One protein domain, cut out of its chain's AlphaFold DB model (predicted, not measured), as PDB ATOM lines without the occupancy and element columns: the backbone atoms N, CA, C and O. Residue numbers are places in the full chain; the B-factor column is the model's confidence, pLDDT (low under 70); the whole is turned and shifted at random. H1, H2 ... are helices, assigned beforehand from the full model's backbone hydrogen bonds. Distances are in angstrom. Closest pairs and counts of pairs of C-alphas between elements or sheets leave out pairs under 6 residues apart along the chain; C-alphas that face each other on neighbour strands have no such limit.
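What this domain is: This is residues 9 to 222 of the 249 residues of an uncharacterized protein of Virgibacillus halodenitrificans (UniProt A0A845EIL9). Five helices, H10, H8, H1, H3 and H4, make a row side by side, with H6 and H7 packed on one side of it and H5 set crosswise on H6 at one end of the long axis. H10 lies at the other end, where residues 189 to 197 stick out. The printed part has 214 residues, with ten named helices, H1 to H10 in order along the chain, and no named strand, and its class is all helix. The whole is loose, with a radius of gyration of the C-alphas of 20.8 A, and spans 68 by 44 by 28 A.

Where its parts are: H1, residues 9 to 28, begins with C-alpha 9 at (-12.133, -15.538, 49.721) and is 28.7 A long. H2 is residues 31 to 34, H3 residues 40 to 55 at 22.3 A, and H4 residues 60 to 79 at 28.2 A. H5 is residues 87 to 105, 27.1 A long, and H6 residues 114 to 138, 35.1 A long, beginning with C-alpha 114 at (13.279, -12.888, 83.216). H7 is residues 143 to 159 at 24.2 A, H8 residues 165 to 190 at 38.3 A, and H9 residues 196 to 199. H10, residues 201 to 221, is 31.0 A long and ends with C-alpha 221 at (-29.670, -12.133, 82.149).

How they stand to each other: H1, H3, H4, H6, H7 and H8 form an up-and-down bundle, each running against the one before it in the chain. H1 and H6 are the hubs, touching four helices each. H1 touches H3 at a shallow tilt of 20 degrees, C-alphas of Ser 14 and Met 55 closest at 7.0 A. H1 touches H8, C-alphas of Leu 16 and Ala 178 closest at 6.0 A. H6 touches H3, C-alphas of Phe 51 and Ser 129 closest at 5.3 A. H3 and H4 form a helical hairpin, as do H7 and H8, whose closest C-alphas, of Val 146 and Gly 175, are 5.4 A apart. H5 touches H6 with residues 96 to 100 alone, about perpendicular at 74 degrees, C-alphas of Asn 100 and Phe 116 closest at 7.0 A. H10 touches H8, C-alphas of Ile 173 and Val 212 closest at 6.2 A. H2 and H9 touch no helix. Every O i to N i+4 pair is within hydrogen-bond range in H3 to H7, against 14 of 16 in H1, 20 of 22 in H8 and 14 of 17 in H10; H2 and H9 are too short for such a pair.

The domain as a whole: The two C-alphas farthest apart, of Val 87 and Phe 195, are 68.3 A apart. The printed part has no cut and no long link. Mean pLDDT of the printed part is 87.2; residues 36 to 38 and 189 to 204 are under 70.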
ATOM      1  N   SER A   9     -12.894 -14.527  48.972       75.12
ATOM      2  CA  SER A   9     -12.133 -15.538  49.721       75.12
ATOM      3  C   SER A   9     -11.053 -14.914  50.613       75.12
ATOM      4  O   SER A   9     -10.832 -15.377  51.737       75.12
ATOM      5  N   ILE A  10     -10.405 -13.846  50.138       81.19
ATOM      6  CA  ILE A  10      -9.376 -13.113  50.888       81.19
ATOM      7  C   ILE A  10     -10.006 -12.361  52.063       81.19
ATOM      8  O   ILE A  10      -9.501 -12.448  53.185       81.19
ATOM      9  N   ILE A  11     -11.143 -11.695  51.843       84.62
ATOM     10  CA  ILE A  11     -11.875 -10.978  52.898       84.62
ATOM     11  C   ILE A  11     -12.318 -11.943  54.008       84.62
ATOM     12  O   ILE A  11     -12.091 -11.660  55.182       84.62
ATOM     13  N   TYR A  12     -12.881 -13.111  53.679       84.44
ATOM     14  CA  TYR A  12     -13.283 -14.079  54.713       84.44
ATOM     15  C   TYR A  12     -12.101 -14.633  55.497       84.44
ATOM     16  O   TYR A  12     -12.179 -14.752  56.718       84.44
ATOM     17  N   SER A  13     -11.009 -14.957  54.805       87.75
ATOM     18  CA  SER A  13      -9.787 -15.438  55.456       87.75
ATOM     19  C   SER A  13      -9.227 -14.379  56.407       87.75
ATOM     20  O   SER A  13      -8.827 -14.703  57.521       87.75
ATOM     21  N   SER A  14      -9.293 -13.111  56.000       90.50
ATOM     22  CA  SER A  14      -8.894 -11.953  56.801       90.50
ATOM     23  C   SER A  14      -9.762 -11.782  58.048       90.50
ATOM     24  O   SER A  14      -9.232 -11.631  59.148       90.50
ATOM     25  N   ILE A  15     -11.090 -11.863  57.908       91.12
ATOM     26  CA  ILE A  15     -12.034 -11.772  59.034       91.12
ATOM     27  C   ILE A  15     -11.824 -12.934  60.011       91.12
ATOM     28  O   ILE A  15     -11.694 -12.704  61.210       91.12
ATOM     29  N   LEU A  16     -11.741 -14.174  59.514       92.00
ATOM     30  CA  LEU A  16     -11.511 -15.352  60.357       92.00
ATOM     31  C   LEU A  16     -10.181 -15.272  61.100       92.00
ATOM     32  O   LEU A  16     -10.120 -15.596  62.284       92.00
ATOM     33  N   TYR A  17      -9.124 -14.825  60.425       93.69
ATOM     34  CA  TYR A  17      -7.820 -14.669  61.054       93.69
ATOM     35  C   TYR A  17      -7.814 -13.544  62.098       93.69
ATOM     36  O   TYR A  17      -7.236 -13.712  63.169       93.69
ATOM     37  N   THR A  18      -8.540 -12.451  61.845       94.44
ATOM     38  CA  THR A  18      -8.740 -11.369  62.824       94.44
ATOM     39  C   THR A  18      -9.511 -11.861  64.049       94.44
ATOM     40  O   THR A  18      -9.096 -11.604  65.173       94.44
ATOM     41  N   LEU A  19     -10.590 -12.630  63.871       94.31
ATOM     42  CA  LEU A  19     -11.310 -13.249  64.992       94.31
ATOM     43  C   LEU A  19     -10.418 -14.228  65.769       94.31
ATOM     44  O   LEU A  19     -10.488 -14.278  66.993       94.31
ATOM     45  N   GLY A  20      -9.544 -14.964  65.078       93.62
ATOM     46  CA  GLY A  20      -8.538 -15.812  65.715       93.62
ATOM     47  C   GLY A  20      -7.515 -15.039  66.534       93.62
ATOM     48  O   GLY A  20      -7.186 -15.464  67.635       93.62
ATOM     49  N   PHE A  21      -7.065 -13.884  66.043       96.12
ATOM     50  CA  PHE A  21      -6.230 -12.972  66.819       96.12
ATOM     51  C   PHE A  21      -6.952 -12.473  68.075       96.12
ATOM     52  O   PHE A  21      -6.376 -12.512  69.157       96.12
ATOM     53  N   LEU A  22      -8.221 -12.065  67.962       96.38
ATOM     54  CA  LEU A  22      -9.005 -11.616  69.117       96.38
ATOM     55  C   LEU A  22      -9.206 -12.733  70.150       96.38
ATOM     56  O   LEU A  22      -9.065 -12.486  71.341       96.38
ATOM     57  N   LEU A  23      -9.461 -13.968  69.710       95.69
ATOM     58  CA  LEU A  23      -9.500 -15.127  70.607       95.69
ATOM     59  C   LEU A  23      -8.129 -15.410  71.239       95.69
ATOM     60  O   LEU A  23      -8.059 -15.764  72.409       95.69
ATOM     61  N   PHE A  24      -7.032 -15.227  70.500       96.44
ATOM     62  CA  PHE A  24      -5.681 -15.356  71.047       96.44
ATOM     63  C   PHE A  24      -5.353 -14.274  72.086       96.44
ATOM     64  O   PHE A  24      -4.620 -14.547  73.030       96.44
ATOM     65  N   LEU A  25      -5.916 -13.066  71.983       96.12
ATOM     66  CA  LEU A  25      -5.749 -12.046  73.025       96.12
ATOM     67  C   LEU A  25      -6.325 -12.494  74.376       96.12
ATOM     68  O   LEU A  25      -5.754 -12.152  75.409       96.12
ATOM     69  N   GLU A  26      -7.375 -13.320  74.389       95.38
ATOM     70  CA  GLU A  26      -7.905 -13.909  75.630       95.38
ATOM     71  C   GLU A  26      -6.908 -14.862  76.308       95.38
ATOM     72  O   GLU A  26      -6.989 -15.076  77.512       95.38
ATOM     73  N   TRP A  27      -5.919 -15.379  75.571       94.75
ATOM     74  CA  TRP A  27      -4.800 -16.134  76.143       94.75
ATOM     75  C   TRP A  27      -3.720 -15.232  76.741       94.75
ATOM     76  O   TRP A  27      -2.984 -15.650  77.629       94.75
ATOM     77  N   LEU A  28      -3.593 -14.002  76.241       93.62
ATOM     78  CA  LEU A  28      -2.580 -13.052  76.693       93.62
ATOM     79  C   LEU A  28      -3.032 -12.276  77.933       93.62
ATOM     80  O   LEU A  28      -2.209 -12.011  78.804       93.62
ATOM     81  N   TYR A  29      -4.313 -11.915  78.040       92.81
ATOM     82  CA  TYR A  29      -4.800 -11.088  79.151       92.81
ATOM     83  C   TYR A  29      -4.521 -11.640  80.556       92.81
ATOM     84  O   TYR A  29      -4.079 -10.841  81.382       92.81
ATOM     85  N   PRO A  30      -4.703 -12.942  80.846       91.62
ATOM     86  CA  PRO A  30      -4.466 -13.476  82.187       91.62
ATOM     87  C   PRO A  30      -2.992 -13.498  82.592       91.62
ATOM     88  O   PRO A  30      -2.675 -13.607  83.772       91.62
ATOM     89  N   VAL A  31      -2.069 -13.391  81.629       88.25
ATOM     90  CA  VAL A  31      -0.625 -13.543  81.868       88.25
ATOM     91  C   VAL A  31      -0.106 -12.517  82.875       88.25
ATOM     92  O   VAL A  31       0.746 -12.862  83.686       88.25
ATOM     93  N   LYS A  32      -0.659 -11.297  82.890       87.56
ATOM     94  CA  LYS A  32      -0.293 -10.260  83.874       87.56
ATOM     95  C   LYS A  32      -0.665 -10.629  85.319       87.56
ATOM     96  O   LYS A  32      -0.053 -10.113  86.241       87.56
ATOM     97  N   ASP A  33      -1.695 -11.460  85.498       83.56
ATOM     98  CA  ASP A  33      -2.262 -11.785  86.810       83.56
ATOM     99  C   ASP A  33      -1.646 -13.079  87.370       83.56
ATOM    100  O   ASP A  33      -1.584 -13.267  88.581       83.56
ATOM    101  N   ILE A  34      -1.169 -13.969  86.487       82.06
ATOM    102  CA  ILE A  34      -0.653 -15.300  86.858       82.06
ATOM    103  C   ILE A  34       0.865 -15.446  86.694       82.06
ATOM    104  O   ILE A  34       1.432 -16.445  87.137       82.06
ATOM    105  N   THR A  35       1.538 -14.495  86.039       79.50
ATOM    106  CA  THR A  35       2.993 -14.541  85.847       79.50
ATOM    107  C   THR A  35       3.649 -13.205  86.160       79.50
ATOM    108  O   THR A  35       3.122 -12.151  85.827       79.50
ATOM    109  N   ASP A  36       4.866 -13.267  86.697       69.88
ATOM    110  CA  ASP A  36       5.764 -12.117  86.853       69.88
ATOM    111  C   ASP A  36       6.537 -11.843  85.546       69.88
ATOM    112  O   ASP A  36       7.765 -11.743  85.504       69.88
ATOM    113  N   THR A  37       5.820 -11.878  84.419       68.44
ATOM    114  CA  THR A  37       6.396 -11.586  83.101       68.44
ATOM    115  C   THR A  37       6.283 -10.082  82.846       68.44
ATOM    116  O   THR A  37       5.372  -9.434  83.355       68.44
ATOM    117  N   GLY A  38       7.212  -9.517  82.067       67.69
ATOM    118  CA  GLY A  38       7.267  -8.085  81.758       67.69
ATOM    119  C   GLY A  38       5.984  -7.501  81.140       67.69
ATOM    120  O   GLY A  38       4.956  -8.153  81.001       67.69
ATOM    121  N   SER A  39       6.042  -6.231  80.740       83.06
ATOM    122  CA  SER A  39       4.862  -5.459  80.321       83.06
ATOM    123  C   SER A  39       3.972  -6.173  79.284       83.06
ATOM    124  O   SER A  39       4.334  -6.288  78.108       83.06
ATOM    125  N   LEU A  40       2.761  -6.571  79.707       89.12
ATOM    126  CA  LEU A  40       1.723  -7.183  78.863       89.12
ATOM    127  C   LEU A  40       1.484  -6.389  77.570       89.12
ATOM    128  O   LEU A  40       1.289  -6.966  76.500       89.12
ATOM    129  N   THR A  41       1.542  -5.059  77.655       91.25
ATOM    130  CA  THR A  41       1.361  -4.153  76.517       91.25
ATOM    131  C   THR A  41       2.345  -4.453  75.389       91.25
ATOM    132  O   THR A  41       1.954  -4.486  74.223       91.25
ATOM    133  N   ILE A  42       3.611  -4.719  75.715       92.25
ATOM    134  CA  ILE A  42       4.651  -4.993  74.717       92.25
ATOM    135  C   ILE A  42       4.395  -6.337  74.036       92.25
ATOM    136  O   ILE A  42       4.547  -6.452  72.819       92.25
ATOM    137  N   PHE A  43       3.928  -7.334  74.785       93.25
ATOM    138  CA  PHE A  43       3.555  -8.622  74.211       93.25
ATOM    139  C   PHE A  43       2.335  -8.536  73.297       93.25
ATOM    140  O   PHE A  43       2.342  -9.145  72.230       93.25
ATOM    141  N   ILE A  44       1.325  -7.739  73.653       95.25
ATOM    142  CA  ILE A  44       0.169  -7.484  72.783       95.25
ATOM    143  C   ILE A  44       0.607  -6.770  71.496       95.25
ATOM    144  O   ILE A  44       0.176  -7.158  70.408       95.25
ATOM    145  N   LEU A  45       1.490  -5.770  71.588       95.94
ATOM    146  CA  LEU A  45       2.036  -5.077  70.415       95.94
ATOM    147  C   LEU A  45       2.843  -6.024  69.519       95.94
ATOM    148  O   LEU A  45       2.679  -6.009  68.297       95.94
ATOM    149  N   TYR A  46       3.672  -6.883  70.111       96.69
ATOM    150  CA  TYR A  46       4.410  -7.896  69.365       96.69
ATOM    151  C   TYR A  46       3.474  -8.931  68.722       96.69
ATOM    152  O   TYR A  46       3.662  -9.291  67.560       96.69
ATOM    153  N   ALA A  47       2.417  -9.354  69.419       96.94
ATOM    154  CA  ALA A  47       1.393 -10.230  68.858       96.94
ATOM    155  C   ALA A  47       0.696  -9.578  67.660       96.94
ATOM    156  O   ALA A  47       0.624 -10.192  66.595       96.94
ATOM    157  N   LEU A  48       0.267  -8.321  67.787       97.38
ATOM    158  CA  LEU A  48      -0.322  -7.564  66.682       97.38
ATOM    159  C   LEU A  48       0.625  -7.512  65.475       97.38
ATOM    160  O   LEU A  48       0.207  -7.799  64.353       97.38
ATOM    161  N   PHE A  49       1.909  -7.224  65.704       97.50
ATOM    162  CA  PHE A  49       2.942  -7.229  64.667       97.50
ATOM    163  C   PHE A  49       3.091  -8.603  63.990       97.50
ATOM    164  O   PHE A  49       3.066  -8.700  62.759       97.50
ATOM    165  N   CYS A  50       3.190  -9.688  64.763       97.44
ATOM    166  CA  CYS A  50       3.324 -11.041  64.225       97.44
ATOM    167  C   CYS A  50       2.107 -11.482  63.405       97.44
ATOM    168  O   CYS A  50       2.276 -12.087  62.340       97.44
ATOM    169  N   PHE A  51       0.898 -11.193  63.887       96.31
ATOM    170  CA  PHE A  51      -0.336 -11.511  63.173       96.31
ATOM    171  C   PHE A  51      -0.477 -10.652  61.913       96.31
ATOM    172  O   PHE A  51      -0.769 -11.197  60.852       96.31
ATOM    173  N   ALA A  52      -0.165  -9.355  61.968       95.75
ATOM    174  CA  ALA A  52      -0.168  -8.499  60.782       95.75
ATOM    175  C   ALA A  52       0.770  -9.040  59.687       95.75
ATOM    176  O   ALA A  52       0.361  -9.180  58.536       95.75
ATOM    177  N   ILE A  53       1.994  -9.452  60.040       95.25
ATOM    178  CA  ILE A  53       2.929 -10.060  59.076       95.25
ATOM    179  C   ILE A  53       2.373 -11.364  58.492       95.25
ATOM    180  O   ILE A  53       2.471 -11.588  57.284       95.25
ATOM    181  N   SER A  54       1.799 -12.238  59.327       93.19
ATOM    182  CA  SER A  54       1.166 -13.478  58.849       93.19
ATOM    183  C   SER A  54       0.014 -13.201  57.881       93.19
ATOM    184  O   SER A  54      -0.160 -13.936  56.912       93.19
ATOM    185  N   MET A  55      -0.751 -12.138  58.125       90.25
ATOM    186  CA  MET A  55      -1.908 -11.759  57.318       90.25
ATOM    187  C   MET A  55      -1.518 -11.290  55.910       90.25
ATOM    188  O   MET A  55      -2.247 -11.567  54.962       90.25
ATOM    189  N   ILE A  56      -0.361 -10.639  55.755       90.50
ATOM    190  CA  ILE A  56       0.134 -10.137  54.457       90.50
ATOM    191  C   ILE A  56       0.615 -11.286  53.539       90.50
ATOM    192  O   ILE A  56       0.820 -11.080  52.348       90.50
ATOM    193  N   GLN A  57       0.768 -12.515  54.055       84.12
ATOM    194  CA  GLN A  57       1.166 -13.703  53.276       84.12
ATOM    195  C   GLN A  57       2.503 -13.551  52.516       84.12
ATOM    196  O   GLN A  57       2.695 -14.107  51.434       84.12
ATOM    197  N   ILE A  58       3.465 -12.817  53.082       90.00
ATOM    198  CA  ILE A  58       4.811 -12.684  52.502       90.00
ATOM    199  C   ILE A  58       5.530 -14.047  52.539       90.00
ATOM    200  O   ILE A  58       5.232 -14.902  53.376       90.00
ATOM    201  N   LYS A  59       6.516 -14.253  51.651       92.38
ATOM    202  CA  LYS A  59       7.397 -15.437  51.644       92.38
ATOM    203  C   LYS A  59       7.861 -15.794  53.061       92.38
ATOM    204  O   LYS A  59       8.326 -14.922  53.798       92.38
ATOM    205  N   TRP A  60       7.804 -17.085  53.403       88.88
ATOM    206  CA  TRP A  60       8.095 -17.594  54.751       88.88
ATOM    207  C   TRP A  60       9.417 -17.069  55.330       88.88
ATOM    208  O   TRP A  60       9.427 -16.633  56.474       88.88
ATOM    209  N   TRP A  61      10.498 -17.019  54.544       93.25
ATOM    210  CA  TRP A  61      11.811 -16.562  55.020       93.25
ATOM    211  C   TRP A  61      11.814 -15.077  55.400       93.25
ATOM    212  O   TRP A  61      12.436 -14.695  56.385       93.25
ATOM    213  N   ILE A  62      11.069 -14.242  54.667       94.62
ATOM    214  CA  ILE A  62      10.934 -12.809  54.967       94.62
ATOM    215  C   ILE A  62      10.069 -12.623  56.215       94.62
ATOM    216  O   ILE A  62      10.440 -11.874  57.112       94.62
ATOM    217  N   SER A  63       8.943 -13.338  56.303       93.69
ATOM    218  CA  SER A  63       8.085 -13.336  57.496       93.69
ATOM    219  C   SER A  63       8.860 -13.775  58.741       93.69
ATOM    220  O   SER A  63       8.770 -13.140  59.790       93.69
ATOM    221  N   PHE A  64       9.679 -14.821  58.602       94.19
ATOM    222  CA  PHE A  64      10.540 -15.323  59.662       94.19
ATOM    223  C   PHE A  64      11.568 -14.269  60.093       94.19
ATOM    224  O   PHE A  64      11.686 -13.969  61.277       94.19
ATOM    225  N   LEU A  65      12.254 -13.642  59.136       96.12
ATOM    226  CA  LEU A  65      13.252 -12.612  59.422       96.12
ATOM    227  C   LEU A  65      12.634 -11.374  60.089       96.12
ATOM    228  O   LEU A  65      13.161 -10.906  61.093       96.12
ATOM    229  N   LEU A  66      11.487 -10.886  59.606       96.75
ATOM    230  CA  LEU A  66      10.798  -9.729  60.190       96.75
ATOM    231  C   LEU A  66      10.344  -9.989  61.630       96.75
ATOM    232  O   LEU A  66      10.552  -9.151  62.507       96.75
ATOM    233  N   LYS A  67       9.752 -11.158  61.896       96.75
ATOM    234  CA  LYS A  67       9.334 -11.540  63.253       96.75
ATOM    235  C   LYS A  67      10.526 -11.737  64.188       96.75
ATOM    236  O   LYS A  67      10.434 -11.345  65.351       96.75
ATOM    237  N   GLY A  68      11.637 -12.255  63.661       96.25
ATOM    238  CA  GLY A  68      12.912 -12.378  64.369       96.25
ATOM    239  C   GLY A  68      13.505 -11.033  64.742       96.25
ATOM    240  O   GLY A  68      13.859 -10.824  65.899       96.25
ATOM    241  N   MET A  69      13.526 -10.089  63.802       96.12
ATOM    242  CA  MET A  69      13.936  -8.714  64.081       96.12
ATOM    243  C   MET A  69      13.033  -8.059  65.128       96.12
ATOM    244  O   MET A  69      13.540  -7.436  66.054       96.12
ATOM    245  N   GLY A  70      11.713  -8.239  65.031       95.81
ATOM    246  CA  GLY A  70      10.778  -7.722  66.032       95.81
ATOM    247  C   GLY A  70      11.033  -8.294  67.429       95.81
ATOM    248  O   GLY A  70      11.104  -7.533  68.390       95.81
ATOM    249  N   LEU A  71      11.239  -9.612  67.540       95.25
ATOM    250  CA  LEU A  71      11.564 -10.277  68.807       95.25
ATOM    251  C   LEU A  71      12.842  -9.688  69.398       95.25
ATOM    252  O   LEU A  71      12.886  -9.313  70.565       95.25
ATOM    253  N   PHE A  72      13.868  -9.572  68.564       92.44
ATOM    254  CA  PHE A  72      15.164  -9.052  68.951       92.44
ATOM    255  C   PHE A  72      15.103  -7.598  69.437       92.44
ATOM    256  O   PHE A  72      15.682  -7.274  70.472       92.44
ATOM    257  N   ILE A  73      14.358  -6.733  68.738       92.81
ATOM    258  CA  ILE A  73      14.138  -5.337  69.142       92.81
ATOM    259  C   ILE A  73      13.448  -5.277  70.505       92.81
ATOM    260  O   ILE A  73      13.889  -4.523  71.370       92.81
ATOM    261  N   VAL A  74      12.403  -6.084  70.714       93.00
ATOM    262  CA  VAL A  74      11.671  -6.127  71.987       93.00
ATOM    263  C   VAL A  74      12.580  -6.569  73.132       93.00
ATOM    264  O   VAL A  74      12.609  -5.912  74.169       93.00
ATOM    265  N   VAL A  75      13.351  -7.642  72.948       91.19
ATOM    266  CA  VAL A  75      14.279  -8.149  73.974       91.19
ATOM    267  C   VAL A  75      15.343  -7.110  74.306       91.19
ATOM    268  O   VAL A  75      15.587  -6.831  75.478       91.19
ATOM    269  N   ASN A  76      15.945  -6.500  73.284       90.31
ATOM    270  CA  ASN A  76      16.961  -5.479  73.483       90.31
ATOM    271  C   ASN A  76      16.398  -4.261  74.228       90.31
ATOM    272  O   ASN A  76      17.034  -3.773  75.152       90.31
ATOM    273  N   ALA A  77      15.198  -3.802  73.861       88.31
ATOM    274  CA  ALA A  77      14.548  -2.661  74.501       88.31
ATOM    275  C   ALA A  77      14.138  -2.930  75.959       88.31
ATOM    276  O   ALA A  77      14.096  -1.994  76.751       88.31
ATOM    277  N   LEU A  78      13.819  -4.181  76.306       88.00
ATOM    278  CA  LEU A  78      13.349  -4.548  77.642       88.00
ATOM    279  C   LEU A  78      14.461  -4.897  78.632       88.00
ATOM    280  O   LEU A  78      14.287  -4.662  79.823       88.00
ATOM    281  N   PHE A  79      15.560  -5.494  78.168       87.38
ATOM    282  CA  PHE A  79      16.529  -6.136  79.063       87.38
ATOM    283  C   PHE A  79      17.975  -5.672  78.881       87.38
ATOM    284  O   PHE A  79      18.816  -6.015  79.709       87.38
ATOM    285  N   ILE A  80      18.302  -4.931  77.816       85.44
ATOM    286  CA  ILE A  80      19.696  -4.605  77.503       85.44
ATOM    287  C   ILE A  80      19.901  -3.095  77.393       85.44
ATOM    288  O   ILE A  80      19.652  -2.479  76.362       85.44
ATOM    289  N   GLU A  81      20.457  -2.509  78.449       82.81
ATOM    290  CA  GLU A  81      20.842  -1.090  78.487       82.81
ATOM    291  C   GLU A  81      22.214  -0.823  77.838       82.81
ATOM    292  O   GLU A  81      22.594   0.319  77.571       82.81
ATOM    293  N   ALA A  82      22.996  -1.877  77.585       80.12
ATOM    294  CA  ALA A  82      24.318  -1.761  76.987       80.12
ATOM    295  C   ALA A  82      24.246  -1.280  75.528       80.12
ATOM    296  O   ALA A  82      23.318  -1.597  74.786       80.12
ATOM    297  N   LYS A  83      25.298  -0.573  75.083       82.38
ATOM    298  CA  LYS A  83      25.430  -0.144  73.686       82.38
ATOM    299  C   LYS A  83      25.261  -1.343  72.748       82.38
ATOM    300  O   LYS A  83      25.945  -2.358  72.902       82.38
ATOM    301  N   PHE A  84      24.381  -1.170  71.765       81.50
ATOM    302  CA  PHE A  84      24.069  -2.171  70.756       81.50
ATOM    303  C   PHE A  84      25.341  -2.754  70.120       81.50
ATOM    304  O   PHE A  84      26.222  -1.997  69.705       81.50
ATOM    305  N   LEU A  85      25.436  -4.090  70.073       81.69
ATOM    306  CA  LEU A  85      26.583  -4.859  69.554       81.69
ATOM    307  C   LEU A  85      27.936  -4.594  70.251       81.69
ATOM    308  O   LEU A  85      28.991  -4.914  69.708       81.69
ATOM    309  N   GLY A  86      27.940  -4.032  71.463       86.44
ATOM    310  CA  GLY A  86      29.151  -3.926  72.281       86.44
ATOM    311  C   GLY A  86      29.555  -5.258  72.929       86.44
ATOM    312  O   GLY A  86      28.749  -6.171  73.074       86.44
ATOM    313  N   VAL A  87      30.792  -5.360  73.423       87.44
ATOM    314  CA  VAL A  87      31.275  -6.574  74.124       87.44
ATOM    315  C   VAL A  87      30.388  -6.934  75.326       87.44
ATOM    316  O   VAL A  87      30.025  -8.092  75.513       87.44
ATOM    317  N   LYS A  88      29.956  -5.928  76.101       85.31
ATOM    318  CA  LYS A  88      29.036  -6.116  77.237       85.31
ATOM    319  C   LYS A  88      27.666  -6.652  76.811       85.31
ATOM    320  O   LYS A  88      27.080  -7.441  77.537       85.31
ATOM    321  N   TRP A  89      27.183  -6.259  75.634       87.88
ATOM    322  CA  TRP A  89      25.902  -6.705  75.088       87.88
ATOM    323  C   TRP A  89      25.910  -8.219  74.831       87.88
ATOM    324  O   TRP A  89      25.026  -8.937  75.294       87.88
ATOM    325  N   PHE A  90      26.969  -8.719  74.182       86.12
ATOM    326  CA  PHE A  90      27.149 -10.155  73.959       86.12
ATOM    327  C   PHE A  90      27.365 -10.920  75.265       86.12
ATOM    328  O   PHE A  90      26.820 -12.007  75.423       86.12
ATOM    329  N   SER A  91      28.116 -10.349  76.213       87.62
ATOM    330  CA  SER A  91      28.342 -10.981  77.517       87.62
ATOM    331  C   SER A  91      27.043 -11.211  78.288       87.62
ATOM    332  O   SER A  91      26.898 -12.266  78.896       87.62
ATOM    333  N   VAL A  92      26.110 -10.251  78.260       85.62
ATOM    334  CA  VAL A  92      24.797 -10.398  78.905       85.62
ATOM    335  C   VAL A  92      24.001 -11.507  78.226       85.62
ATOM    336  O   VAL A  92      23.585 -12.446  78.891       85.62
ATOM    337  N   LEU A  93      23.863 -11.462  76.896       86.56
ATOM    338  CA  LEU A  93      23.067 -12.455  76.170       86.56
ATOM    339  C   LEU A  93      23.607 -13.879  76.288       86.56
ATOM    340  O   LEU A  93      22.839 -14.800  76.553       86.56
ATOM    341  N   PHE A  94      24.906 -14.082  76.075       88.62
ATOM    342  CA  PHE A  94      25.492 -15.418  76.166       88.62
ATOM    343  C   PHE A  94      25.571 -15.915  77.608       88.62
ATOM    344  O   PHE A  94      25.393 -17.112  77.824       88.62
ATOM    345  N   GLY A  95      25.786 -15.020  78.577       89.44
ATOM    346  CA  GLY A  95      25.724 -15.357  79.998       89.44
ATOM    347  C   GLY A  95      24.339 -15.870  80.386       89.44
ATOM    348  O   GLY A  95      24.222 -16.991  80.874       89.44
ATOM    349  N   ASP A  96      23.290 -15.104  80.065       90.44
ATOM    350  CA  ASP A  96      21.901 -15.515  80.287       90.44
ATOM    351  C   ASP A  96      21.591 -16.840  79.583       90.44
ATOM    352  O   ASP A  96      21.063 -17.765  80.199       90.44
ATOM    353  N   LEU A  97      21.932 -16.973  78.299       89.44
ATOM    354  CA  LEU A  97      21.666 -18.203  77.550       89.44
ATOM    355  C   LEU A  97      22.342 -19.419  78.188       89.44
ATOM    356  O   LEU A  97      21.695 -20.455  78.318       89.44
ATOM    357  N   PHE A  98      23.603 -19.303  78.605       91.00
ATOM    358  CA  PHE A  98      24.324 -20.410  79.225       91.00
ATOM    359  C   PHE A  98      23.666 -20.842  80.541       91.00
ATOM    360  O   PHE A  98      23.328 -22.016  80.693       91.00
ATOM    361  N   THR A  99      23.383 -19.890  81.438       90.94
ATOM    362  CA  THR A  99      22.710 -20.162  82.719       90.94
ATOM    363  C   THR A  99      21.343 -20.819  82.521       90.94
ATOM    364  O   THR A  99      21.004 -21.782  83.204       90.94
ATOM    365  N   ASN A 100      20.548 -20.344  81.559       92.81
ATOM    366  CA  ASN A 100      19.216 -20.899  81.314       92.81
ATOM    367  C   ASN A 100      19.253 -22.273  80.635       92.81
ATOM    368  O   ASN A 100      18.400 -23.113  80.917       92.81
ATOM    369  N   VAL A 101      20.224 -22.526  79.755       90.88
ATOM    370  CA  VAL A 101      20.414 -23.851  79.145       90.88
ATOM    371  C   VAL A 101      20.845 -24.867  80.204       90.88
ATOM    372  O   VAL A 101      20.309 -25.974  80.232       90.88
ATOM    373  N   GLU A 102      21.737 -24.493  81.121       91.94
ATOM    374  CA  GLU A 102      22.106 -25.333  82.266       91.94
ATOM    375  C   GLU A 102      20.895 -25.626  83.171       91.94
ATOM    376  O   GLU A 102      20.629 -26.787  83.508       91.94
ATOM    377  N   ALA A 103      20.094 -24.605  83.489       91.31
ATOM    378  CA  ALA A 103      18.845 -24.761  84.237       91.31
ATOM    379  C   ALA A 103      17.832 -25.675  83.512       91.31
ATOM    380  O   ALA A 103      17.131 -26.461  84.150       91.31
ATOM    381  N   LEU A 104      17.770 -25.619  82.176       92.75
ATOM    382  CA  LEU A 104      16.891 -26.464  81.362       92.75
ATOM    383  C   LEU A 104      17.287 -27.945  81.458       92.75
ATOM    384  O   LEU A 104      16.426 -28.793  81.691       92.75
ATOM    385  N   PHE A 105      18.578 -28.259  81.308       93.31
ATOM    386  CA  PHE A 105      19.071 -29.641  81.386       93.31
ATOM    387  C   PHE A 105      19.023 -30.214  82.804       93.31
ATOM    388  O   PHE A 105      18.794 -31.411  82.971       93.31
ATOM    389  N   SER A 106      19.177 -29.366  83.821       94.62
ATOM    390  CA  SER A 106      19.025 -29.750  85.229       94.62
ATOM    391  C   SER A 106      17.566 -29.779  85.708       94.62
ATOM    392  O   SER A 106      17.322 -30.101  86.869       94.62
ATOM    393  N   GLN A 107      16.595 -29.478  84.830       90.25
ATOM    394  CA  GLN A 107      15.156 -29.413  85.132       90.25
ATOM    395  C   GLN A 107      14.794 -28.384  86.222       90.25
ATOM    396  O   GLN A 107      13.745 -28.469  86.862       90.25
ATOM    397  N   GLN A 108      15.633 -27.364  86.415       91.56
ATOM    398  CA  GLN A 108      15.451 -26.301  87.406       91.56
ATOM    399  C   GLN A 108      14.732 -25.092  86.789       91.56
ATOM    400  O   GLN A 108      15.217 -23.965  86.831       91.56
ATOM    401  N   PHE A 109      13.539 -25.313  86.223       84.56
ATOM    402  CA  PHE A 109      12.775 -24.292  85.479       84.56
ATOM    403  C   PHE A 109      12.485 -23.011  86.283       84.56
ATOM    404  O   PHE A 109      12.346 -21.931  85.714       84.56
ATOM    405  N   PHE A 110      12.418 -23.114  87.615       85.44
ATOM    406  CA  PHE A 110      12.212 -21.966  88.503       85.44
ATOM    407  C   PHE A 110      13.360 -20.945  88.442       85.44
ATOM    408  O   PHE A 110      13.148 -19.769  88.739       85.44
ATOM    409  N   GLN A 111      14.554 -21.374  88.024       88.25
ATOM    410  CA  GLN A 111      15.739 -20.525  87.905       88.25
ATOM    411  C   GLN A 111      15.811 -19.768  86.582       88.25
ATOM    412  O   GLN A 111      16.748 -18.997  86.377       88.25
ATOM    413  N   PHE A 112      14.840 -19.951  85.680       89.69
ATOM    414  CA  PHE A 112      14.863 -19.230  84.418       89.69
ATOM    415  C   PHE A 112      14.863 -17.727  84.634       89.69
ATOM    416  O   PHE A 112      14.044 -17.202  85.393       89.69
ATOM    417  N   THR A 113      15.751 -17.040  83.929       90.56
ATOM    418  CA  THR A 113      15.891 -15.595  84.055       90.56
ATOM    419  C   THR A 113      14.720 -14.879  83.378       90.56
ATOM    420  O   THR A 113      14.102 -15.419  82.450       90.56
ATOM    421  N   PRO A 114      14.377 -13.652  83.811       88.56
ATOM    422  CA  PRO A 114      13.279 -12.888  83.216       88.56
ATOM    423  C   PRO A 114      13.437 -12.659  81.704       88.56
ATOM    424  O   PRO A 114      12.450 -12.712  80.961       88.56
ATOM    425  N   LEU A 115      14.681 -12.469  81.241       89.62
ATOM    426  CA  LEU A 115      15.015 -12.345  79.822       89.62
ATOM    427  C   LEU A 115      14.616 -13.619  79.073       89.62
ATOM    428  O   LEU A 115      13.872 -13.549  78.092       89.62
ATOM    429  N   PHE A 116      15.048 -14.788  79.553       90.06
ATOM    430  CA  PHE A 116      14.759 -16.062  78.899       90.06
ATOM    431  C   PHE A 116      13.263 -16.389  78.888       90.06
ATOM    432  O   PHE A 116      12.725 -16.743  77.837       90.06
ATOM    433  N   ARG A 117      12.553 -16.174  80.008       89.44
ATOM    434  CA  ARG A 117      11.084 -16.332  80.071       89.44
ATOM    435  C   ARG A 117      10.375 -15.456  79.035       89.44
ATOM    436  O   ARG A 117       9.479 -15.925  78.337       89.44
ATOM    437  N   SER A 118      10.819 -14.208  78.881       90.56
ATOM    438  CA  SER A 118      10.247 -13.274  77.906       90.56
ATOM    439  C   SER A 118      10.550 -13.682  76.464       90.56
ATOM    440  O   SER A 118       9.666 -13.605  75.613       90.56
ATOM    441  N   VAL A 119      11.760 -14.179  76.177       91.69
ATOM    442  CA  VAL A 119      12.112 -14.737  74.858       91.69
ATOM    443  C   VAL A 119      11.222 -15.929  74.511       91.69
ATOM    444  O   VAL A 119      10.689 -15.979  73.403       91.69
ATOM    445  N   LEU A 120      11.022 -16.861  75.448       91.25
ATOM    446  CA  LEU A 120      10.133 -18.010  75.249       91.25
ATOM    447  C   LEU A 120       8.695 -17.566  74.969       91.25
ATOM    448  O   LEU A 120       8.049 -18.096  74.066       91.25
ATOM    449  N   PHE A 121       8.207 -16.560  75.692       91.88
ATOM    450  CA  PHE A 121       6.863 -16.032  75.493       91.88
ATOM    451  C   PHE A 121       6.694 -15.323  74.139       91.88
ATOM    452  O   PHE A 121       5.726 -15.574  73.420       91.88
ATOM    453  N   LEU A 122       7.667 -14.505  73.726       94.19
ATOM    454  CA  LEU A 122       7.693 -13.898  72.389       94.19
ATOM    455  C   LEU A 122       7.754 -14.974  71.296       94.19
ATOM    456  O   LEU A 122       7.025 -14.904  70.305       94.19
ATOM    457  N   MET A 123       8.567 -16.015  71.487       95.62
ATOM    458  CA  MET A 123       8.635 -17.152  70.568       95.62
ATOM    459  C   MET A 123       7.297 -17.902  70.492       95.62
ATOM    460  O   MET A 123       6.874 -18.283  69.399       95.62
ATOM    461  N   LEU A 124       6.593 -18.058  71.616       94.75
ATOM    462  CA  LEU A 124       5.257 -18.654  71.659       94.75
ATOM    463  C   LEU A 124       4.248 -17.814  70.869       94.75
ATOM    464  O   LEU A 124       3.521 -18.364  70.045       94.75
ATOM    465  N   ILE A 125       4.234 -16.491  71.050       96.00
ATOM    466  CA  ILE A 125       3.377 -15.571  70.281       96.00
ATOM    467  C   ILE A 125       3.657 -15.691  68.780       96.00
ATOM    468  O   ILE A 125       2.730 -15.795  67.967       96.00
ATOM    469  N   TRP A 126       4.935 -15.713  68.401       96.88
ATOM    470  CA  TRP A 126       5.332 -15.914  67.015       96.88
ATOM    471  C   TRP A 126       4.785 -17.242  66.493       96.88
ATOM    472  O   TRP A 126       4.081 -17.248  65.476       96.88
ATOM    473  N   LEU A 127       5.052 -18.353  67.179       95.62
ATOM    474  CA  LEU A 127       4.588 -19.674  66.766       95.62
ATOM    475  C   LEU A 127       3.061 -19.718  66.642       95.62
ATOM    476  O   LEU A 127       2.546 -20.193  65.629       95.62
ATOM    477  N   MET A 128       2.341 -19.151  67.611       95.00
ATOM    478  CA  MET A 128       0.881 -19.077  67.607       95.00
ATOM    479  C   MET A 128       0.356 -18.294  66.409       95.00
ATOM    480  O   MET A 128      -0.573 -18.750  65.745       95.00
ATOM    481  N   SER A 129       0.992 -17.178  66.037       95.31
ATOM    482  CA  SER A 129       0.588 -16.430  64.840       95.31
ATOM    483  C   SER A 129       0.646 -17.282  63.563       95.31
ATOM    484  O   SER A 129      -0.204 -17.129  62.684       95.31
ATOM    485  N   TYR A 130       1.623 -18.190  63.448       92.50
ATOM    486  CA  TYR A 130       1.724 -19.123  62.324       92.50
ATOM    487  C   TYR A 130       0.718 -20.272  62.453       92.50
ATOM    488  O   TYR A 130       0.009 -20.582  61.494       92.50
ATOM    489  N   LEU A 131       0.618 -20.871  63.642       93.25
ATOM    490  CA  LEU A 131      -0.260 -22.006  63.905       93.25
ATOM    491  C   LEU A 131      -1.729 -21.651  63.660       93.25
ATOM    492  O   LEU A 131      -2.427 -22.391  62.968       93.25
ATOM    493  N   LEU A 132      -2.186 -20.497  64.154       93.94
ATOM    494  CA  LEU A 132      -3.558 -20.043  63.935       93.94
ATOM    495  C   LEU A 132      -3.823 -19.727  62.474       93.94
ATOM    496  O   LEU A 132      -4.889 -20.066  61.969       93.94
ATOM    497  N   TYR A 133      -2.851 -19.155  61.762       92.19
ATOM    498  CA  TYR A 133      -3.005 -18.926  60.331       92.19
ATOM    499  C   TYR A 133      -3.210 -20.259  59.599       92.19
ATOM    500  O   TYR A 133      -4.162 -20.423  58.830       92.19
ATOM    501  N   TYR A 134      -2.368 -21.246  59.904       90.88
ATOM    502  CA  TYR A 134      -2.469 -22.581  59.331       90.88
ATOM    503  C   TYR A 134      -3.796 -23.268  59.688       90.88
ATOM    504  O   TYR A 134      -4.502 -23.744  58.798       90.88
ATOM    505  N   TRP A 135      -4.202 -23.283  60.957       90.62
ATOM    506  CA  TRP A 135      -5.451 -23.924  61.373       90.62
ATOM    507  C   TRP A 135      -6.692 -23.238  60.807       90.62
ATOM    508  O   TRP A 135      -7.628 -23.923  60.393       90.62
ATOM    509  N   PHE A 136      -6.719 -21.909  60.773       89.31
ATOM    510  CA  PHE A 136      -7.949 -21.162  60.512       89.31
ATOM    511  C   PHE A 136      -8.157 -20.965  59.017       89.31
ATOM    512  O   PHE A 136      -9.249 -21.205  58.506       89.31
ATOM    513  N   VAL A 137      -7.097 -20.568  58.312       87.06
ATOM    514  CA  VAL A 137      -7.167 -20.215  56.893       87.06
ATOM    515  C   VAL A 137      -6.952 -21.446  56.015       87.06
ATOM    516  O   VAL A 137      -7.745 -21.699  55.106       87.06
ATOM    517  N   ILE A 138      -5.914 -22.240  56.299       85.25
ATOM    518  CA  ILE A 138      -5.533 -23.380  55.452       85.25
ATOM    519  C   ILE A 138      -6.372 -24.613  55.802       85.25
ATOM    520  O   ILE A 138      -7.091 -25.144  54.954       85.25
ATOM    521  N   MET A 139      -6.319 -25.059  57.059       85.25
ATOM    522  CA  MET A 139      -6.973 -26.294  57.502       85.25
ATOM    523  C   MET A 139      -8.478 -26.121  57.760       85.25
ATOM    524  O   MET A 139      -9.218 -27.106  57.759       85.25
ATOM    525  N   LYS A 140      -8.938 -24.877  57.969       83.44
ATOM    526  CA  LYS A 140     -10.328 -24.512  58.301       83.44
ATOM    527  C   LYS A 140     -10.868 -25.233  59.544       83.44
ATOM    528  O   LYS A 140     -12.034 -25.626  59.593       83.44
ATOM    529  N   ARG A 141     -10.014 -25.425  60.553       85.94
ATOM    530  CA  ARG A 141     -10.323 -26.096  61.827       85.94
ATOM    531  C   ARG A 141     -10.277 -25.110  62.992       85.94
ATOM    532  O   ARG A 141      -9.362 -25.130  63.805       85.94
ATOM    533  N   ILE A 142     -11.301 -24.266  63.079       89.44
ATOM    534  CA  ILE A 142     -11.432 -23.264  64.150       89.44
ATOM    535  C   ILE A 142     -11.950 -23.856  65.466       89.44
ATOM    536  O   ILE A 142     -11.599 -23.375  66.538       89.44
ATOM    537  N   PHE A 143     -12.752 -24.924  65.387       90.12
ATOM    538  CA  PHE A 143     -13.441 -25.509  66.541       90.12
ATOM    539  C   PHE A 143     -12.500 -25.893  67.680       90.12
ATOM    540  O   PHE A 143     -12.776 -25.557  68.824       90.12
ATOM    541  N   LEU A 144     -11.371 -26.533  67.363       90.62
ATOM    542  CA  LEU A 144     -10.402 -26.944  68.378       90.62
ATOM    543  C   LEU A 144      -9.838 -25.751  69.145       90.62
ATOM    544  O   LEU A 144      -9.700 -25.828  70.357       90.62
ATOM    545  N   PHE A 145      -9.549 -24.642  68.463       93.50
ATOM    546  CA  PHE A 145      -9.017 -23.460  69.131       93.50
ATOM    547  C   PHE A 145     -10.064 -22.765  69.999       93.50
ATOM    548  O   PHE A 145      -9.754 -22.354  71.112       93.50
ATOM    549  N   VAL A 146     -11.309 -22.670  69.523       94.75
ATOM    550  CA  VAL A 146     -12.414 -22.121  70.321       94.75
ATOM    551  C   VAL A 146     -12.625 -22.962  71.578       94.75
ATOM    552  O   VAL A 146     -12.634 -22.412  72.676       94.75
ATOM    553  N   LEU A 147     -12.708 -24.288  71.434       94.88
ATOM    554  CA  LEU A 147     -12.838 -25.211  72.561       94.88
ATOM    555  C   LEU A 147     -11.673 -25.060  73.546       94.88
ATOM    556  O   LEU A 147     -11.900 -24.927  74.742       94.88
ATOM    557  N   LEU A 148     -10.438 -25.022  73.044       94.88
ATOM    558  CA  LEU A 148      -9.252 -24.866  73.880       94.88
ATOM    559  C   LEU A 148      -9.233 -23.521  74.617       94.88
ATOM    560  O   LEU A 148      -8.812 -23.475  75.764       94.88
ATOM    561  N   THR A 149      -9.726 -22.450  73.991       95.31
ATOM    562  CA  THR A 149      -9.834 -21.125  74.624       95.31
ATOM    563  C   THR A 149     -10.853 -21.143  75.762       95.31
ATOM    564  O   THR A 149     -10.565 -20.641  76.843       95.31
ATOM    565  N   PHE A 150     -12.007 -21.789  75.566       96.19
ATOM    566  CA  PHE A 150     -12.975 -22.001  76.645       96.19
ATOM    567  C   PHE A 150     -12.384 -22.811  77.800       96.19
ATOM    568  O   PHE A 150     -12.492 -22.396  78.951       96.19
ATOM    569  N   THR A 151     -11.732 -23.938  77.496       96.19
ATOM    570  CA  THR A 151     -11.088 -24.777  78.514       96.19
ATOM    571  C   THR A 151     -10.018 -24.000  79.272       96.19
ATOM    572  O   THR A 151      -9.977 -24.063  80.493       96.19
ATOM    573  N   TYR A 152      -9.177 -23.242  78.568       95.12
ATOM    574  CA  TYR A 152      -8.132 -22.420  79.170       95.12
ATOM    575  C   TYR A 152      -8.711 -21.401  80.159       95.12
ATOM    576  O   TYR A 152      -8.288 -21.366  81.312       95.12
ATOM    577  N   ILE A 153      -9.721 -20.633  79.744       95.62
ATOM    578  CA  ILE A 153     -10.353 -19.625  80.605       95.62
ATOM    579  C   ILE A 153     -11.030 -20.275  81.816       95.62
ATOM    580  O   ILE A 153     -10.868 -19.784  82.927       95.62
ATOM    581  N   ALA A 154     -11.733 -21.395  81.630       93.88
ATOM    582  CA  ALA A 154     -12.396 -22.100  82.727       93.88
ATOM    583  C   ALA A 154     -11.398 -22.680  83.747       93.88
ATOM    584  O   ALA A 154     -11.629 -22.617  84.954       93.88
ATOM    585  N   VAL A 155     -10.271 -23.224  83.272       95.00
ATOM    586  CA  VAL A 155      -9.188 -23.718  84.139       95.00
ATOM    587  C   VAL A 155      -8.591 -22.566  84.945       95.00
ATOM    588  O   VAL A 155      -8.370 -22.722  86.144       95.00
ATOM    589  N   LEU A 156      -8.369 -21.405  84.324       93.69
ATOM    590  CA  LEU A 156      -7.871 -20.236  85.045       93.69
ATOM    591  C   LEU A 156      -8.856 -19.729  86.098       93.69
ATOM    592  O   LEU A 156      -8.434 -19.489  87.224       93.69
ATOM    593  N   ASP A 157     -10.139 -19.626  85.766       92.94
ATOM    594  CA  ASP A 157     -11.194 -19.208  86.704       92.94
ATOM    595  C   ASP A 157     -11.292 -20.143  87.923       92.94
ATOM    596  O   ASP A 157     -11.532 -19.710  89.043       92.94
ATOM    597  N   THR A 158     -11.056 -21.443  87.716       89.94
ATOM    598  CA  THR A 158     -11.162 -22.454  88.781       89.94
ATOM    599  C   THR A 158      -9.921 -22.512  89.674       89.94
ATOM    600  O   THR A 158     -10.036 -22.731  90.880       89.94
ATOM    601  N   PHE A 159      -8.724 -22.386  89.092       91.62
ATOM    602  CA  PHE A 159      -7.463 -22.694  89.781       91.62
ATOM    603  C   PHE A 159      -6.563 -21.479  90.030       91.62
ATOM    604  O   PHE A 159      -5.482 -21.635  90.599       91.62
ATOM    605  N   THR A 160      -6.965 -20.280  89.606       91.00
ATOM    606  CA  THR A 160      -6.160 -19.059  89.757       91.00
ATOM    607  C   THR A 160      -6.997 -17.889  90.269       91.00
ATOM    608  O   THR A 160      -8.201 -17.998  90.453       91.00
ATOM    609  N   VAL A 161      -6.343 -16.752  90.511       88.88
ATOM    610  CA  VAL A 161      -6.992 -15.502  90.944       88.88
ATOM    611  C   VAL A 161      -7.634 -14.717  89.791       88.88
ATOM    612  O   VAL A 161      -8.114 -13.605  89.997       88.88
ATOM    613  N   TYR A 162      -7.595 -15.252  88.569       91.31
ATOM    614  CA  TYR A 162      -8.095 -14.577  87.378       91.31
ATOM    615  C   TYR A 162      -9.628 -14.573  87.334       91.31
ATOM    616  O   TYR A 162     -10.242 -15.632  87.261       91.31
ATOM    617  N   ASP A 163     -10.238 -13.385  87.305       91.62
ATOM    618  CA  ASP A 163     -11.684 -13.229  87.112       91.62
ATOM    619  C   ASP A 163     -12.062 -13.415  85.633       91.62
ATOM    620  O   ASP A 163     -11.827 -12.542  84.784       91.62
ATOM    621  N   ALA A 164     -12.688 -14.551  85.316       92.75
ATOM    622  CA  ALA A 164     -13.110 -14.873  83.958       92.75
ATOM    623  C   ALA A 164     -14.515 -14.370  83.580       92.75
ATOM    624  O   ALA A 164     -14.979 -14.666  82.471       92.75
ATOM    625  N   THR A 165     -15.183 -13.567  84.421       89.69
ATOM    626  CA  THR A 165     -16.585 -13.151  84.216       89.69
ATOM    627  C   THR A 165     -16.832 -12.463  82.868       89.69
ATOM    628  O   THR A 165     -17.775 -12.811  82.156       89.69
ATOM    629  N   LEU A 166     -15.994 -11.498  82.480       91.56
ATOM    630  CA  LEU A 166     -16.068 -10.845  81.163       91.56
ATOM    631  C   LEU A 166     -15.337 -11.623  80.047       91.56
ATOM    632  O   LEU A 166     -15.895 -11.735  78.949       91.56
ATOM    633  N   PRO A 167     -14.128 -12.180  80.276       94.12
ATOM    634  CA  PRO A 167     -13.404 -12.987  79.287       94.12
ATOM    635  C   PRO A 167     -14.220 -14.135  78.683       94.12
ATOM    636  O   PRO A 167     -14.170 -14.350  77.467       94.12
ATOM    637  N   ILE A 168     -15.018 -14.843  79.491       93.19
ATOM    638  CA  ILE A 168     -15.830 -15.966  79.005       93.19
ATOM    639  C   ILE A 168     -16.920 -15.498  78.028       93.19
ATOM    640  O   ILE A 168     -17.163 -16.144  77.008       93.19
ATOM    641  N   ILE A 169     -17.516 -14.327  78.282       93.12
ATOM    642  CA  ILE A 169     -18.549 -13.724  77.430       93.12
ATOM    643  C   ILE A 169     -17.943 -13.285  76.094       93.12
ATOM    644  O   ILE A 169     -18.479 -13.605  75.030       93.12
ATOM    645  N   ARG A 170     -16.799 -12.587  76.120       94.38
ATOM    646  CA  ARG A 170     -16.098 -12.175  74.890       94.38
ATOM    647  C   ARG A 170     -15.673 -13.386  74.064       94.38
ATOM    648  O   ARG A 170     -15.892 -13.404  72.854       94.38
ATOM    649  N   THR A 171     -15.152 -14.422  74.718       94.69
ATOM    650  CA  THR A 171     -14.776 -15.691  74.077       94.69
ATOM    651  C   THR A 171     -15.974 -16.380  73.441       94.69
ATOM    652  O   THR A 171     -15.864 -16.879  72.323       94.69
ATOM    653  N   PHE A 172     -17.134 -16.360  74.100       94.44
ATOM    654  CA  PHE A 172     -18.373 -16.878  73.535       94.44
ATOM    655  C   PHE A 172     -18.774 -16.142  72.260       94.44
ATOM    656  O   PHE A 172     -18.942 -16.779  71.218       94.44
ATOM    657  N   ILE A 173     -18.834 -14.811  72.298       93.62
ATOM    658  CA  ILE A 173     -19.187 -14.005  71.124       93.62
ATOM    659  C   ILE A 173     -18.201 -14.263  69.974       93.62
ATOM    660  O   ILE A 173     -18.607 -14.614  68.864       93.62
ATOM    661  N   LEU A 174     -16.897 -14.127  70.235       95.25
ATOM    662  CA  LEU A 174     -15.847 -14.283  69.225       95.25
ATOM    663  C   LEU A 174     -15.776 -15.715  68.682       95.25
ATOM    664  O   LEU A 174     -15.639 -15.913  67.474       95.25
ATOM    665  N   GLY A 175     -15.901 -16.710  69.557       93.94
ATOM    666  CA  GLY A 175     -15.835 -18.127  69.218       93.94
ATOM    667  C   GLY A 175     -17.003 -18.565  68.347       93.94
ATOM    668  O   GLY A 175     -16.790 -19.209  67.316       93.94
ATOM    669  N   PHE A 176     -18.228 -18.166  68.701       93.06
ATOM    670  CA  PHE A 176     -19.410 -18.463  67.891       93.06
ATOM    671  C   PHE A 176     -19.410 -17.707  66.560       93.06
ATOM    672  O   PHE A 176     -19.764 -18.299  65.539       93.06
ATOM    673  N   LEU A 177     -18.957 -16.448  66.525       93.25
ATOM    674  CA  LEU A 177     -18.768 -15.720  65.265       93.25
ATOM    675  C   LEU A 177     -17.758 -16.433  64.359       93.25
ATOM    676  O   LEU A 177     -18.045 -16.678  63.186       93.25
ATOM    677  N   ALA A 178     -16.603 -16.822  64.903       91.94
ATOM    678  CA  ALA A 178     -15.564 -17.525  64.158       91.94
ATOM    679  C   ALA A 178     -16.067 -18.879  63.626       91.94
ATOM    680  O   ALA A 178     -15.875 -19.194  62.449       91.94
ATOM    681  N   LEU A 179     -16.757 -19.660  64.464       92.31
ATOM    682  CA  LEU A 179     -17.353 -20.945  64.092       92.31
ATOM    683  C   LEU A 179     -18.446 -20.804  63.035       92.31
ATOM    684  O   LEU A 179     -18.453 -21.558  62.061       92.31
ATOM    685  N   GLY A 180     -19.350 -19.843  63.212       88.81
ATOM    686  CA  GLY A 180     -20.443 -19.591  62.283       88.81
ATOM    687  C   GLY A 180     -19.931 -19.190  60.905       88.81
ATOM    688  O   GLY A 180     -20.330 -19.793  59.910       88.81
ATOM    689  N   ILE A 181     -18.970 -18.262  60.841       87.94
ATOM    690  CA  ILE A 181     -18.337 -17.858  59.577       87.94
ATOM    691  C   ILE A 181     -17.592 -19.041  58.943       87.94
ATOM    692  O   ILE A 181     -17.738 -19.288  57.744       87.94
ATOM    693  N   ALA A 182     -16.821 -19.804  59.723       87.19
ATOM    694  CA  ALA A 182     -16.057 -20.938  59.206       87.19
ATOM    695  C   ALA A 182     -16.962 -22.048  58.635       87.19
ATOM    696  O   ALA A 182     -16.687 -22.567  57.548       87.19
ATOM    697  N   ASN A 183     -18.049 -22.393  59.331       85.06
ATOM    698  CA  ASN A 183     -19.001 -23.414  58.886       85.06
ATOM    699  C   ASN A 183     -19.829 -22.944  57.689       85.06
ATOM    700  O   ASN A 183     -19.951 -23.687  56.716       85.06
ATOM    701  N   PHE A 184     -20.309 -21.700  57.702       82.25
ATOM    702  CA  PHE A 184     -21.025 -21.115  56.568       82.25
ATOM    703  C   PHE A 184     -20.175 -21.149  55.288       82.25
ATOM    704  O   PHE A 184     -20.634 -21.573  54.228       82.25
ATOM    705  N   MET A 185     -18.886 -20.812  55.400       76.69
ATOM    706  CA  MET A 185     -17.946 -20.884  54.279       76.69
ATOM    707  C   MET A 185     -17.655 -22.309  53.803       76.69
ATOM    708  O   MET A 185     -17.356 -22.521  52.623       76.69
ATOM    709  N   LYS A 186     -17.684 -23.289  54.708       76.25
ATOM    710  CA  LYS A 186     -17.521 -24.702  54.352       76.25
ATOM    711  C   LYS A 186     -18.725 -25.198  53.552       76.25
ATOM    712  O   LYS A 186     -18.515 -25.941  52.594       76.25
ATOM    713  N   GLU A 187     -19.929 -24.761  53.909       73.50
ATOM    714  CA  GLU A 187     -21.170 -25.185  53.261       73.50
ATOM    715  C   GLU A 187     -21.353 -24.545  51.881       73.50
ATOM    716  O   GLU A 187     -21.512 -25.264  50.897       73.50
ATOM    717  N   LEU A 188     -21.122 -23.230  51.761       70.94
ATOM    718  CA  LEU A 188     -21.141 -22.516  50.473       70.94
ATOM    719  C   LEU A 188     -20.196 -23.100  49.410       70.94
ATOM    720  O   LEU A 188     -20.358 -22.832  48.223       70.94
ATOM    721  N   ARG A 189     -19.158 -23.835  49.823       66.44
ATOM    722  CA  ARG A 189     -18.184 -24.450  48.911       66.44
ATOM    723  C   ARG A 189     -18.547 -25.887  48.524       66.44
ATOM    724  O   ARG A 189     -18.040 -26.371  47.518       66.44
ATOM    725  N   LYS A 190     -19.341 -26.582  49.343       64.88
ATOM    726  CA  LYS A 190     -19.832 -27.943  49.063       64.88
ATOM    727  C   LYS A 190     -21.051 -27.911  48.159       64.88
ATOM    728  O   LYS A 190     -21.190 -28.735  47.261       64.88
ATOM    729  N   GLU A 191     -21.909 -26.940  48.404       57.12
ATOM    730  CA  GLU A 191     -23.101 -26.705  47.629       57.12
ATOM    731  C   GLU A 191     -22.725 -25.842  46.421       57.12
ATOM    732  O   GLU A 191     -22.510 -24.639  46.538       57.12
ATOM    733  N   ALA A 192     -22.637 -26.449  45.231       51.03
ATOM    734  CA  ALA A 192     -22.587 -25.739  43.946       51.03
ATOM    735  C   ALA A 192     -23.929 -25.026  43.662       51.03
ATOM    736  O   ALA A 192     -24.516 -25.145  42.587       51.03
ATOM    737  N   ILE A 193     -24.473 -24.331  44.657       50.12
ATOM    738  CA  ILE A 193     -25.802 -23.750  44.627       50.12
ATOM    739  C   ILE A 193     -25.696 -22.387  43.963       50.12
ATOM    740  O   ILE A 193     -25.285 -21.373  44.529       50.12
ATOM    741  N   HIS A 194     -26.095 -22.390  42.698       46.09
ATOM    742  CA  HIS A 194     -26.183 -21.241  41.814       46.09
ATOM    743  C   HIS A 194     -27.390 -20.343  42.166       46.09
ATOM    744  O   HIS A 194     -28.133 -19.914  41.287       46.09
ATOM    745  N   PHE A 195     -27.627 -20.045  43.450       51.00
ATOM    746  CA  PHE A 195     -28.652 -19.070  43.831       51.00
ATOM    747  C   PHE A 195     -28.066 -17.664  43.730       51.00
ATOM    748  O   PHE A 195     -27.200 -17.261  44.505       51.00
ATOM    749  N   SER A 196     -28.556 -16.874  42.774       53.00
ATOM    750  CA  SER A 196     -28.114 -15.486  42.576       53.00
ATOM    751  C   SER A 196     -28.375 -14.589  43.800       53.00
ATOM    752  O   SER A 196     -27.692 -13.578  43.958       53.00
ATOM    753  N   TRP A 197     -29.275 -14.997  44.707       48.97
ATOM    754  CA  TRP A 197     -29.564 -14.338  45.987       48.97
ATOM    755  C   TRP A 197     -28.507 -14.608  47.081       48.97
ATOM    756  O   TRP A 197     -28.234 -13.727  47.896       48.97
ATOM    757  N   LEU A 198     -27.794 -15.747  47.028       49.50
ATOM    758  CA  LEU A 198     -26.643 -16.059  47.902       49.50
ATOM    759  C   LEU A 198     -25.426 -15.152  47.643       49.50
ATOM    760  O   LEU A 198     -24.458 -15.171  48.400       49.50
ATOM    761  N   LYS A 199     -25.448 -14.314  46.596       52.53
ATOM    762  CA  LYS A 199     -24.358 -13.365  46.311       52.53
ATOM    763  C   LYS A 199     -24.247 -12.233  47.340       52.53
ATOM    764  O   LYS A 199     -23.206 -11.578  47.362       52.53
ATOM    765  N   LYS A 200     -25.256 -12.013  48.194       56.41
ATOM    766  CA  LYS A 200     -25.193 -11.068  49.322       56.41
ATOM    767  C   LYS A 200     -24.794 -11.785  50.618       56.41
ATOM    768  O   LYS A 200     -25.575 -11.866  51.559       56.41
ATOM    769  N   THR A 201     -23.550 -12.256  50.696       56.56
ATOM    770  CA  THR A 201     -23.002 -12.894  51.907       56.56
ATOM    771  C   THR A 201     -23.150 -12.035  53.171       56.56
ATOM    772  O   THR A 201     -23.339 -12.564  54.262       56.56
ATOM    773  N   THR A 202     -23.139 -10.704  53.041       58.47
ATOM    774  CA  THR A 202     -23.364  -9.776  54.160       58.47
ATOM    775  C   THR A 202     -24.729  -9.968  54.825       58.47
ATOM    776  O   THR A 202     -24.827  -9.832  56.037       58.47
ATOM    777  N   VAL A 203     -25.769 -10.343  54.072       67.44
ATOM    778  CA  VAL A 203     -27.129 -10.522  54.615       67.44
ATOM    779  C   VAL A 203     -27.218 -11.749  55.525       67.44
ATOM    780  O   VAL A 203     -28.031 -11.748  56.436       67.44
ATOM    781  N   TRP A 204     -26.356 -12.755  55.339       66.62
ATOM    782  CA  TRP A 204     -26.317 -13.961  56.177       66.62
ATOM    783  C   TRP A 204     -25.391 -13.850  57.395       66.62
ATOM    784  O   TRP A 204     -25.577 -14.571  58.372       66.62
ATOM    785  N   LEU A 205     -24.441 -12.910  57.389       70.50
ATOM    786  CA  LEU A 205     -23.664 -12.583  58.590       70.50
ATOM    787  C   LEU A 205     -24.531 -11.897  59.654       70.50
ATOM    788  O   LEU A 205     -24.337 -12.134  60.841       70.50
ATOM    789  N   VAL A 206     -25.513 -11.092  59.233       77.06
ATOM    790  CA  VAL A 206     -26.438 -10.384  60.133       77.06
ATOM    791  C   VAL A 206     -27.211 -11.332  61.063       77.06
ATOM    792  O   VAL A 206     -27.102 -11.145  62.271       77.06
ATOM    793  N   PRO A 207     -27.947 -12.361  60.594       80.38
ATOM    794  CA  PRO A 207     -28.675 -13.265  61.481       80.38
ATOM    795  C   PRO A 207     -27.743 -14.060  62.399       80.38
ATOM    796  O   PRO A 207     -28.095 -14.277  63.553       80.38
ATOM    797  N   LEU A 208     -26.540 -14.432  61.943       82.06
ATOM    798  CA  LEU A 208     -25.542 -15.069  62.808       82.06
ATOM    799  C   LEU A 208     -25.153 -14.141  63.967       82.06
ATOM    800  O   LEU A 208     -25.222 -14.546  65.124       82.06
ATOM    801  N   ILE A 209     -24.785 -12.894  63.658       81.88
ATOM    802  CA  ILE A 209     -24.453 -11.875  64.661       81.88
ATOM    803  C   ILE A 209     -25.635 -11.695  65.622       81.88
ATOM    804  O   ILE A 209     -25.456 -11.783  66.831       81.88
ATOM    805  N   VAL A 210     -26.851 -11.522  65.097       86.00
ATOM    806  CA  VAL A 210     -28.068 -11.325  65.898       86.00
ATOM    807  C   VAL A 210     -28.317 -12.494  66.854       86.00
ATOM    808  O   VAL A 210     -28.560 -12.258  68.034       86.00
ATOM    809  N   ILE A 211     -28.204 -13.742  66.390       87.81
ATOM    810  CA  ILE A 211     -28.388 -14.936  67.232       87.81
ATOM    811  C   ILE A 211     -27.326 -15.001  68.332       87.81
ATOM    812  O   ILE A 211     -27.658 -15.278  69.484       87.81
ATOM    813  N   VAL A 212     -26.062 -14.720  68.005       86.38
ATOM    814  CA  VAL A 212     -24.969 -14.719  68.991       86.38
ATOM    815  C   VAL A 212     -25.198 -13.646  70.058       86.38
ATOM    816  O   VAL A 212     -25.076 -13.934  71.249       86.38
ATOM    817  N   PHE A 213     -25.591 -12.437  69.657       86.88
ATOM    818  CA  PHE A 213     -25.892 -11.352  70.594       86.88
ATOM    819  C   PHE A 213     -27.117 -11.657  71.464       86.88
ATOM    820  O   PHE A 213     -27.037 -11.509  72.681       86.88
ATOM    821  N   LEU A 214     -28.218 -12.142  70.880       85.31
ATOM    822  CA  LEU A 214     -29.418 -12.543  71.627       85.31
ATOM    823  C   LEU A 214     -29.108 -13.642  72.645       85.31
ATOM    824  O   LEU A 214     -29.480 -13.518  73.809       85.31
ATOM    825  N   SER A 215     -28.385 -14.681  72.227       83.81
ATOM    826  CA  SER A 215     -27.962 -15.774  73.107       83.81
ATOM    827  C   SER A 215     -27.099 -15.264  74.263       83.81
ATOM    828  O   SER A 215     -27.307 -15.649  75.410       83.81
ATOM    829  N   THR A 216     -26.197 -14.319  73.985       82.75
ATOM    830  CA  THR A 216     -25.353 -13.703  75.016       82.75
ATOM    831  C   THR A 216     -26.172 -12.900  76.027       82.75
ATOM    832  O   THR A 216     -25.953 -13.032  77.226       82.75
ATOM    833  N   ILE A 217     -27.135 -12.094  75.565       83.88
ATOM    834  CA  ILE A 217     -28.012 -11.300  76.444       83.88
ATOM    835  C   ILE A 217     -28.839 -12.220  77.341       83.88
ATOM    836  O   ILE A 217     -28.901 -12.002  78.548       83.88
ATOM    837  N   ILE A 218     -29.440 -13.262  76.763       84.69
ATOM    838  CA  ILE A 218     -30.241 -14.236  77.512       84.69
ATOM    839  C   ILE A 218     -29.364 -14.980  78.521       84.69
ATOM    840  O   ILE A 218     -29.753 -15.113  79.675       84.69
ATOM    841  N   GLY A 219     -28.171 -15.423  78.116       78.88
ATOM    842  CA  GLY A 219     -27.235 -16.117  78.998       78.88
ATOM    843  C   GLY A 219     -26.721 -15.243  80.143       78.88
ATOM    844  O   GLY A 219     -26.554 -15.737  81.252       78.88
ATOM    845  N   TYR A 220     -26.513 -13.947  79.900       81.12
ATOM    846  CA  TYR A 220     -26.115 -12.992  80.936       81.12
ATOM    847  C   TYR A 220     -27.267 -12.639  81.889       81.12
ATOM    848  O   TYR A 220     -27.053 -12.519  83.091       81.12
ATOM    849  N   ALA A 221     -28.484 -12.474  81.363       81.88
ATOM    850  CA  ALA A 221     -29.670 -12.133  82.149       81.88
ATOM    851  C   ALA A 221     -30.295 -13.339  82.871       81.88
ATOM    852  O   ALA A 221     -31.162 -13.163  83.729       81.88
ATOM    853  N   ALA A 222     -29.892 -14.562  82.517       83.06
ATOM    854  CA  ALA A 222     -30.371 -15.770  83.164       83.06
ATOM    855  C   ALA A 222     -29.950 -15.791  84.646       83.06
ATOM    856  O   ALA A 222     -28.792 -15.510  84.963       83.06
TER     857      ALA A 222